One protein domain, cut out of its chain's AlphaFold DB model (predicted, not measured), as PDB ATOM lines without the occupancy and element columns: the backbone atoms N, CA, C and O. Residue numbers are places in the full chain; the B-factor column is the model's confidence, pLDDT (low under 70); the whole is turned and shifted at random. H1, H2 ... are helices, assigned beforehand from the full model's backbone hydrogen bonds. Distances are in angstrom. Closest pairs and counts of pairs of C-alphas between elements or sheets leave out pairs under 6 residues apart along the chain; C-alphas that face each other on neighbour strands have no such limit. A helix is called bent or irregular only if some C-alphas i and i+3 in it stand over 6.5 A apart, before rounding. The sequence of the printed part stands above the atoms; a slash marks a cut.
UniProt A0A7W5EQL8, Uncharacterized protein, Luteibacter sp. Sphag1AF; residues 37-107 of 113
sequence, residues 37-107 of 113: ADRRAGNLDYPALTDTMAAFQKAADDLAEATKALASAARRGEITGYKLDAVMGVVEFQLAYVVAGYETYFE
ATOM      1  N   ALA A  37      10.440  32.334 162.640       89.62
ATOM      2  CA  ALA A  37      11.478  31.368 162.293       89.62
ATOM      3  C   ALA A  37      10.953  30.339 161.281       89.62
ATOM      4  O   ALA A  37      11.553  30.177 160.217       89.62
ATOM      5  N   ASP A  38       9.775  29.762 161.531       89.12
ATOM      6  CA  ASP A  38       9.144  28.798 160.622       89.12
ATOM      7  C   ASP A  38       8.867  29.377 159.242       89.12
ATOM      8  O   ASP A  38       9.138  28.751 158.216       89.12
ATOM      9  N   ARG A  39       8.370  30.616 159.192       89.50
ATOM     10  CA  ARG A  39       8.137  31.304 157.921       89.50
ATOM     11  C   ARG A  39       9.434  31.514 157.143       89.50
ATOM     12  O   ARG A  39       9.434  31.384 155.924       89.50
ATOM     13  N   ARG A  40      10.531  31.867 157.823       88.00
ATOM     14  CA  ARG A  40      11.839  32.055 157.176       88.00
ATOM     15  C   ARG A  40      12.389  30.740 156.633       88.00
ATOM     16  O   ARG A  40      12.852  30.731 155.499       88.00
ATOM     17  N   ALA A  41      12.281  29.655 157.396       87.38
ATOM     18  CA  ALA A  41      12.674  28.325 156.944       87.38
ATOM     19  C   ALA A  41      11.832  27.860 155.744       87.38
ATOM     20  O   ALA A  41      12.386  27.412 154.745       87.38
ATOM     21  N   GLY A  42      10.510  28.051 155.787       85.94
ATOM     22  CA  GLY A  42       9.606  27.681 154.692       85.94
ATOM     23  C   GLY A  42       9.790  28.492 153.404       85.94
ATOM     24  O   GLY A  42       9.397  28.035 152.335       85.94
ATOM     25  N   ASN A  43      10.402  29.677 153.486       87.38
ATOM     26  CA  ASN A  43      10.735  30.507 152.324       87.38
ATOM     27  C   ASN A  43      12.089  30.147 151.688       87.38
ATOM     28  O   ASN A  43      12.451  30.744 150.671       87.38
ATOM     29  N   LEU A  44      12.861  29.228 152.278       87.00
ATOM     30  CA  LEU A  44      14.121  28.776 151.702       87.00
ATOM     31  C   LEU A  44      13.835  27.867 150.496       87.00
ATOM     32  O   LEU A  44      13.550  26.681 150.652       87.00
ATOM     33  N   ASP A  45      13.934  28.417 149.286       87.75
ATOM     34  CA  ASP A  45      13.787  27.662 148.036       87.75
ATOM     35  C   ASP A  45      15.083  26.915 147.690       87.75
ATOM     36  O   ASP A  45      15.836  27.275 146.784       87.75
ATOM     37  N   TYR A  46      15.391  25.896 148.493       90.62
ATOM     38  CA  TYR A  46      16.534  25.023 148.259       90.62
ATOM     39  C   TYR A  46      16.188  23.573 148.631       90.62
ATOM     40  O   TYR A  46      16.465  23.134 149.751       90.62
ATOM     41  N   PRO A  47      15.595  22.797 147.698       90.19
ATOM     42  CA  PRO A  47      15.019  21.480 147.990       90.19
ATOM     43  C   PRO A  47      15.981  20.476 148.632       90.19
ATOM     44  O   PRO A  47      15.559  19.619 149.403       90.19
ATOM     45  N   ALA A  48      17.280  20.583 148.338       90.94
ATOM     46  CA  ALA A  48      18.302  19.704 148.906       90.94
ATOM     47  C   ALA A  48      18.507  19.894 150.422       90.94
ATOM     48  O   ALA A  48      19.112  19.035 151.055       90.94
ATOM     49  N   LEU A  49      18.015  20.994 151.003       90.75
ATOM     50  CA  LEU A  49      18.095  21.275 152.438       90.75
ATOM     51  C   LEU A  49      16.762  21.083 153.168       90.75
ATOM     52  O   LEU A  49      16.751  21.207 154.387       90.75
ATOM     53  N   THR A  50      15.660  20.768 152.478       90.56
ATOM     54  CA  THR A  50      14.317  20.700 153.085       90.56
ATOM     55  C   THR A  50      14.265  19.772 154.298       90.56
ATOM     56  O   THR A  50      13.833  20.189 155.372       90.56
ATOM     57  N   ASP A  51      14.758  18.537 154.163       90.44
ATOM     58  CA  ASP A  51      14.711  17.550 155.249       90.44
ATOM     59  C   ASP A  51      15.632  17.941 156.413       90.44
ATOM     60  O   ASP A  51      15.255  17.838 157.581       90.44
ATOM     61  N   THR A  52      16.837  18.437 156.108       92.12
ATOM     62  CA  THR A  52      17.794  18.902 157.122       92.12
ATOM     63  C   THR A  52      17.277  20.138 157.857       92.12
ATOM     64  O   THR A  52      17.441  20.237 159.071       92.12
ATOM     65  N   MET A  53      16.607  21.052 157.152       92.31
ATOM     66  CA  MET A  53      15.984  22.237 157.735       92.31
ATOM     67  C   MET A  53      14.834  21.850 158.664       92.31
ATOM     68  O   MET A  53      14.795  22.311 159.801       92.31
ATOM     69  N   ALA A  54      13.952  20.942 158.237       90.88
ATOM     70  CA  ALA A  54      12.870  20.440 159.082       90.88
ATOM     71  C   ALA A  54      13.406  19.742 160.348       90.88
ATOM     72  O   ALA A  54      12.876  19.934 161.445       90.88
ATOM     73  N   ALA A  55      14.489  18.965 160.221       92.94
ATOM     74  CA  ALA A  55      15.155  18.344 161.364       92.94
ATOM     75  C   ALA A  55      15.763  19.384 162.322       92.94
ATOM     76  O   ALA A  55      15.633  19.244 163.538       92.94
ATOM     77  N   PHE A  56      16.388  20.437 161.785       92.31
ATOM     78  CA  PHE A  56      16.941  21.532 162.579       92.31
ATOM     79  C   PHE A  56      15.850  22.316 163.319       92.31
ATOM     80  O   PHE A  56      15.982  22.541 164.520       92.31
ATOM     81  N   GLN A  57      14.746  22.656 162.644       93.19
ATOM     82  CA  GLN A  57      13.587  23.309 163.266       93.19
ATOM     83  C   GLN A  57      13.049  22.483 164.434       93.19
ATOM     84  O   GLN A  57      12.929  22.990 165.546       93.19
ATOM     85  N   LYS A  58      12.834  21.179 164.220       94.12
ATOM     86  CA  LYS A  58      12.369  20.289 165.285       94.12
ATOM     87  C   LYS A  58      13.338  20.258 166.476       94.12
ATOM     88  O   LYS A  58      12.902  20.271 167.622       94.12
ATOM     89  N   ALA A  59      14.646  20.195 166.222       95.31
ATOM     90  CA  ALA A  59      15.644  20.194 167.291       95.31
ATOM     91  C   ALA A  59      15.647  21.515 168.082       95.31
ATOM     92  O   ALA A  59      15.810  21.493 169.303       95.31
ATOM     93  N   ALA A  60      15.438  22.650 167.409       94.38
ATOM     94  CA  ALA A  60      15.302  23.950 168.057       94.38
ATOM     95  C   ALA A  60      14.043  24.018 168.941       94.38
ATOM     96  O   ALA A  60      14.134  24.458 170.089       94.38
ATOM     97  N   ASP A  61      12.905  23.512 168.458       92.94
ATOM     98  CA  ASP A  61      11.664  23.423 169.237       92.94
ATOM     99  C   ASP A  61      11.832  22.526 170.473       92.94
ATOM    100  O   ASP A  61      11.484  22.923 171.587       92.94
ATOM    101  N   ASP A  62      12.425  21.339 170.301       95.06
ATOM    102  CA  ASP A  62      12.691  20.408 171.402       95.06
ATOM    103  C   ASP A  62      13.600  21.055 172.470       95.06
ATOM    104  O   ASP A  62      13.370  20.888 173.672       95.06
ATOM    105  N   LEU A  63      14.617  21.823 172.055       94.56
ATOM    106  CA  LEU A  63      15.515  22.550 172.961       94.56
ATOM    107  C   LEU A  63      14.790  23.678 173.711       94.56
ATOM    108  O   LEU A  63      15.001  23.860 174.918       94.56
ATOM    109  N   ALA A  64      13.921  24.425 173.028       92.50
ATOM    110  CA  ALA A  64      13.115  25.473 173.646       92.50
ATOM    111  C   ALA A  64      12.156  24.887 174.697       92.50
ATOM    112  O   ALA A  64      12.086  25.383 175.826       92.50
ATOM    113  N   GLU A  65      11.477  23.785 174.377       92.94
ATOM    114  CA  GLU A  65      10.596  23.084 175.313       92.94
ATOM    115  C   GLU A  65      11.364  22.473 176.492       92.94
ATOM    116  O   GLU A  65      10.928  22.590 177.641       92.94
ATOM    117  N   ALA A  66      12.550  21.902 176.260       94.25
ATOM    118  CA  ALA A  66      13.420  21.426 177.336       94.25
ATOM    119  C   ALA A  66      13.829  22.564 178.288       94.25
ATOM    120  O   ALA A  66      13.809  22.394 179.511       94.25
ATOM    121  N   THR A  67      14.124  23.748 177.745       91.62
ATOM    122  CA  THR A  67      14.458  24.944 178.532       91.62
ATOM    123  C   THR A  67      13.273  25.391 179.394       91.62
ATOM    124  O   THR A  67      13.425  25.595 180.602       91.62
ATOM    125  N   LYS A  68      12.062  25.450 178.822       90.75
ATOM    126  CA  LYS A  68      10.829  25.742 179.578       90.75
ATOM    127  C   LYS A  68      10.573  24.706 180.670       90.75
ATOM    128  O   LYS A  68      10.213  25.066 181.793       90.75
ATOM    129  N   ALA A  69      10.769  23.422 180.372       92.00
ATOM    130  CA  ALA A  69      10.580  22.339 181.329       92.00
ATOM    131  C   ALA A  69      11.559  22.441 182.510       92.00
ATOM    132  O   ALA A  69      11.137  22.273 183.658       92.00
ATOM    133  N   LEU A  70      12.830  22.777 182.250       91.25
ATOM    134  CA  LEU A  70      13.842  23.029 183.280       91.25
ATOM    135  C   LEU A  70      13.469  24.224 184.160       91.25
ATOM    136  O   LEU A  70      13.453  24.092 185.385       91.25
ATOM    137  N   ALA A  71      13.093  25.355 183.559       88.38
ATOM    138  CA  ALA A  71      12.650  26.536 184.300       88.38
ATOM    139  C   ALA A  71      11.412  26.233 185.165       88.38
ATOM    140  O   ALA A  71      11.346  26.585 186.344       88.38
ATOM    141  N   SER A  72      10.447  25.497 184.607       90.50
ATOM    142  CA  SER A  72       9.246  25.050 185.312       90.50
ATOM    143  C   SER A  72       9.577  24.119 186.485       90.50
ATOM    144  O   SER A  72       9.012  24.260 187.572       90.50
ATOM    145  N   ALA A  73      10.516  23.186 186.303       91.31
ATOM    146  CA  ALA A  73      10.977  22.291 187.359       91.31
ATOM    147  C   ALA A  73      11.722  23.044 188.471       91.31
ATOM    148  O   ALA A  73      11.447  22.795 189.644       91.31
ATOM    149  N   ALA A  74      12.589  23.999 188.122       89.81
ATOM    150  CA  ALA A  74      13.276  24.851 189.089       89.81
ATOM    151  C   ALA A  74      12.280  25.667 189.927       89.81
ATOM    152  O   ALA A  74      12.393  25.707 191.153       89.81
ATOM    153  N   ARG A  75      11.244  26.226 189.282       89.31
ATOM    154  CA  ARG A  75      10.164  26.955 189.960       89.31
ATOM    155  C   ARG A  75       9.354  26.058 190.896       89.31
ATOM    156  O   ARG A  75       9.099  26.450 192.029       89.31
ATOM    157  N   ARG A  76       8.964  24.854 190.453       92.75
ATOM    158  CA  ARG A  76       8.242  23.878 191.297       92.75
ATOM    159  C   ARG A  76       9.078  23.376 192.473       92.75
ATOM    160  O   ARG A  76       8.518  23.065 193.515       92.75
ATOM    161  N   GLY A  77      10.392  23.268 192.293       92.25
ATOM    162  CA  GLY A  77      11.332  22.878 193.341       92.25
ATOM    163  C   GLY A  77      11.721  24.013 194.289       92.25
ATOM    164  O   GLY A  77      12.616  23.805 195.103       92.25
ATOM    165  N   GLU A  78      11.110  25.199 194.150       92.44
ATOM    166  CA  GLU A  78      11.406  26.403 194.941       92.44
ATOM    167  C   GLU A  78      12.910  26.742 194.966       92.44
ATOM    168  O   GLU A  78      13.458  27.245 195.951       92.44
ATOM    169  N   ILE A  79      13.609  26.447 193.862       89.50
ATOM    170  CA  ILE A  79      15.041  26.703 193.727       89.50
ATOM    171  C   ILE A  79      15.249  28.217 193.643       89.50
ATOM    172  O   ILE A  79      14.757  28.874 192.730       89.50
ATOM    173  N   THR A  80      15.997  28.769 194.598       90.44
ATOM    174  CA  THR A  80      16.241  30.213 194.730       90.44
ATOM    175  C   THR A  80      17.714  30.510 195.028       90.44
ATOM    176  O   THR A  80      18.491  29.615 195.386       90.44
ATOM    177  N   GLY A  81      18.112  31.776 194.860       90.44
ATOM    178  CA  GLY A  81      19.475  32.256 195.113       90.44
ATOM    179  C   GLY A  81      20.526  31.509 194.288       90.44
ATOM    180  O   GLY A  81      20.290  31.178 193.130       90.44
ATOM    181  N   TYR A  82      21.651  31.161 194.919       90.31
ATOM    182  CA  TYR A  82      22.808  30.556 194.243       90.31
ATOM    183  C   TYR A  82      22.493  29.279 193.447       90.31
ATOM    184  O   TYR A  82      23.186  28.956 192.485       90.31
ATOM    185  N   LYS A  83      21.471  28.514 193.854       89.56
ATOM    186  CA  LYS A  83      21.083  27.291 193.144       89.56
ATOM    187  C   LYS A  83      20.362  27.609 191.841       89.56
ATOM    188  O   LYS A  83      20.544  26.886 190.868       89.56
ATOM    189  N   LEU A  84      19.546  28.664 191.833       89.25
ATOM    190  CA  LEU A  84      18.866  29.122 190.627       89.25
ATOM    191  C   LEU A  84      19.894  29.679 189.643       89.25
ATOM    192  O   LEU A  84      19.885  29.279 188.484       89.25
ATOM    193  N   ASP A  85      20.842  30.480 190.136       89.19
ATOM    194  CA  ASP A  85      21.957  30.998 189.336       89.19
ATOM    195  C   ASP A  85      22.779  29.863 188.704       89.19
ATOM    196  O   ASP A  85      23.127  29.922 187.528       89.19
ATOM    197  N   ALA A  86      23.045  28.783 189.449       89.75
ATOM    198  CA  ALA A  86      23.754  27.618 188.921       89.75
ATOM    199  C   ALA A  86      22.966  26.894 187.813       89.75
ATOM    200  O   ALA A  86      23.555  26.478 186.817       89.75
ATOM    201  N   VAL A  87      21.643  26.749 187.964       89.69
ATOM    202  CA  VAL A  87      20.783  26.159 186.922       89.69
ATOM    203  C   VAL A  87      20.782  27.034 185.671       89.69
ATOM    204  O   VAL A  87      20.963  26.510 184.574       89.69
ATOM    205  N   MET A  88      20.628  28.351 185.835       90.19
ATOM    206  CA  MET A  88      20.688  29.306 184.726       90.19
ATOM    207  C   MET A  88      22.034  29.227 184.003       90.19
ATOM    208  O   MET A  88      22.056  29.058 182.789       90.19
ATOM    209  N   GLY A  89      23.148  29.219 184.741       90.88
ATOM    210  CA  GLY A  89      24.483  29.098 184.155       90.88
ATOM    211  C   GLY A  89      24.681  27.809 183.350       90.88
ATOM    212  O   GLY A  89      25.274  27.840 182.277       90.88
ATOM    213  N   VAL A  90      24.149  26.669 183.809       90.81
ATOM    214  CA  VAL A  90      24.209  25.415 183.033       90.81
ATOM    215  C   VAL A  90      23.435  25.535 181.720       90.81
ATOM    216  O   VAL A  90      23.938  25.094 180.688       90.81
ATOM    217  N   VAL A  91      22.240  26.134 181.743       91.88
ATOM    218  CA  VAL A  91      21.439  26.372 180.530       91.88
ATOM    219  C   VAL A  91      22.193  27.286 179.563       91.88
ATOM    220  O   VAL A  91      22.316  26.954 178.385       91.88
ATOM    221  N   GLU A  92      22.768  28.383 180.056       91.38
ATOM    222  CA  GLU A  92      23.560  29.314 179.245       91.38
ATOM    223  C   GLU A  92      24.768  28.631 178.591       91.38
ATOM    224  O   GLU A  92      25.015  28.837 177.406       91.38
ATOM    225  N   PHE A  93      25.475  27.744 179.300       92.44
ATOM    226  CA  PHE A  93      26.575  26.967 178.716       92.44
ATOM    227  C   PHE A  93      26.122  26.044 177.576       92.44
ATOM    228  O   PHE A  93      26.849  25.887 176.594       92.44
ATOM    229  N   GLN A  94      24.938  25.432 177.683       93.06
ATOM    230  CA  GLN A  94      24.400  24.605 176.598       93.06
ATOM    231  C   GLN A  94      24.029  25.457 175.380       93.06
ATOM    232  O   GLN A  94      24.333  25.078 174.252       93.06
ATOM    233  N   LEU A  95      23.428  26.629 175.600       91.44
ATOM    234  CA  LEU A  95      23.118  27.570 174.524       91.44
ATOM    235  C   LEU A  95      24.395  28.094 173.852       91.44
ATOM    236  O   LEU A  95      24.471  28.114 172.626       91.44
ATOM    237  N   ALA A  96      25.429  28.419 174.630       89.69
ATOM    238  CA  ALA A  96      26.732  28.822 174.107       89.69
ATOM    239  C   ALA A  96      27.384  27.720 173.252       89.69
ATOM    240  O   ALA A  96      27.939  28.017 172.198       89.69
ATOM    241  N   TYR A  97      27.277  26.448 173.655       91.38
ATOM    242  CA  TYR A  97      27.747  25.316 172.850       91.38
ATOM    243  C   TYR A  97      27.026  25.223 171.494       91.38
ATOM    244  O   TYR A  97      27.673  25.010 170.469       91.38
ATOM    245  N   VAL A  98      25.704  25.428 171.470       91.62
ATOM    246  CA  VAL A  98      24.922  25.446 170.223       91.62
ATOM    247  C   VAL A  98      25.355  26.602 169.313       91.62
ATOM    248  O   VAL A  98      25.574  26.384 168.122       91.62
ATOM    249  N   VAL A  99      25.535  27.807 169.866       89.19
ATOM    250  CA  VAL A  99      25.997  28.988 169.113       89.19
ATOM    251  C   VAL A  99      27.408  28.780 168.555       89.19
ATOM    252  O   VAL A  99      27.632  29.013 167.371       89.19
ATOM    253  N   ALA A 100      28.341  28.252 169.352       87.12
ATOM    254  CA  ALA A 100      29.694  27.940 168.885       87.12
ATOM    255  C   ALA A 100      29.694  26.898 167.750       87.12
ATOM    256  O   ALA A 100      30.496  26.978 166.817       87.12
ATOM    257  N   GLY A 101      28.773  25.928 167.798       87.75
ATOM    258  CA  GLY A 101      28.545  24.994 166.698       87.75
ATOM    259  C   GLY A 101      28.123  25.707 165.412       87.75
ATOM    260  O   GLY A 101      28.678  25.426 164.354       87.75
ATOM    261  N   TYR A 102      27.198  26.666 165.495       86.25
ATOM    262  CA  TYR A 102      26.809  27.486 164.345       86.25
ATOM    263  C   TYR A 102      28.008  28.242 163.744       86.25
ATOM    264  O   TYR A 102      28.265  28.103 162.548       86.25
ATOM    265  N   GLU A 103      28.788  28.959 164.559       84.25
ATOM    266  CA  GLU A 103      29.955  29.726 164.085       84.25
ATOM    267  C   GLU A 103      31.013  28.826 163.420       84.25
ATOM    268  O   GLU A 103      31.562  29.148 162.365       84.25
ATOM    269  N   THR A 104      31.257  27.639 163.983       85.50
ATOM    270  CA  THR A 104      32.279  26.716 163.462       85.50
ATOM    271  C   THR A 104      31.957  26.214 162.050       85.50
ATOM    272  O   THR A 104      32.871  26.038 161.251       85.50
ATOM    273  N   TYR A 105      30.682  25.982 161.724       79.56
ATOM    274  CA  TYR A 105      30.291  25.343 160.457       79.56
ATOM    275  C   TYR A 105      29.699  26.300 159.415       79.56
ATOM    276  O   TYR A 105      29.652  25.937 158.242       79.56
ATOM    277  N   PHE A 106      29.252  27.496 159.811       72.06
ATOM    278  CA  PHE A 106      28.687  28.482 158.881       72.06
ATOM    279  C   PHE A 106      29.587  29.698 158.638       72.06
ATOM    280  O   PHE A 106      29.448  30.319 157.586       72.06
ATOM    281  N   GLU A 107      30.516  30.032 159.543       63.59
ATOM    282  CA  GLU A 107      31.443  31.164 159.345       63.59
ATOM    283  C   GLU A 107      32.820  30.744 158.804       63.59
ATOM    284  O   GLU A 107      33.580  31.588 158.331       63.59
TER     285      GLU A 107
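What this domain is: This is residues 37 to 107 of the 113 residues of an uncharacterized protein of Luteibacter sp. Sphag1AF (UniProt A0A7W5EQL8). Two long helices, H2 and H3, form a loosely spaced helical hairpin, and short H1 folds back beside the first part of H2. Residues 99 to 107 stick out at the far end from the turn. The 71 printed residues, all helix by class with H1, H2, H3 in order, are loose: radius of gyration of the C-alphas 16.0 A, spans 48 by 25 by 15 A.

Where its parts are: H1, residues 37 to 42, begins at C-alpha 37 (11.478, 31.368, 162.293). H2, residues 47 to 76, is 43.9 A long and irregular: C-alphas 48 and 51 are 7.6 A apart. H3, residues 82 to 106, is 35.9 A long and ends at C-alpha 106 (28.687, 28.482, 158.881).

How they stand to each other: H1 and H2 are close but not clearly touching, closest at the C-alphas of Ala 41 and Met 53, 7.0 A, and run opposite ways at a shallow tilt of 19 degrees. H2 and H3, a hairpin, only just touch, with 3 pairs of C-alphas within 8 A, through residues 67 to 74 and 84 to 91 alone; the closest C-alphas, of Ala 74 and Leu 84, are 7.2 A apart. They run opposite ways at a shallow tilt of 9 degrees. H1 and H3 are apart. Every O i to N i+4 pair is within hydrogen-bond range in H1 and H3, and 24 of 26 in H2.

The domain as a whole: The C-alphas farthest apart, of Pro 47 and Gly 81, are 48.5 A apart. The printed part has no cut, and both links are tight. Residue 107 alone has pLDDT under 70.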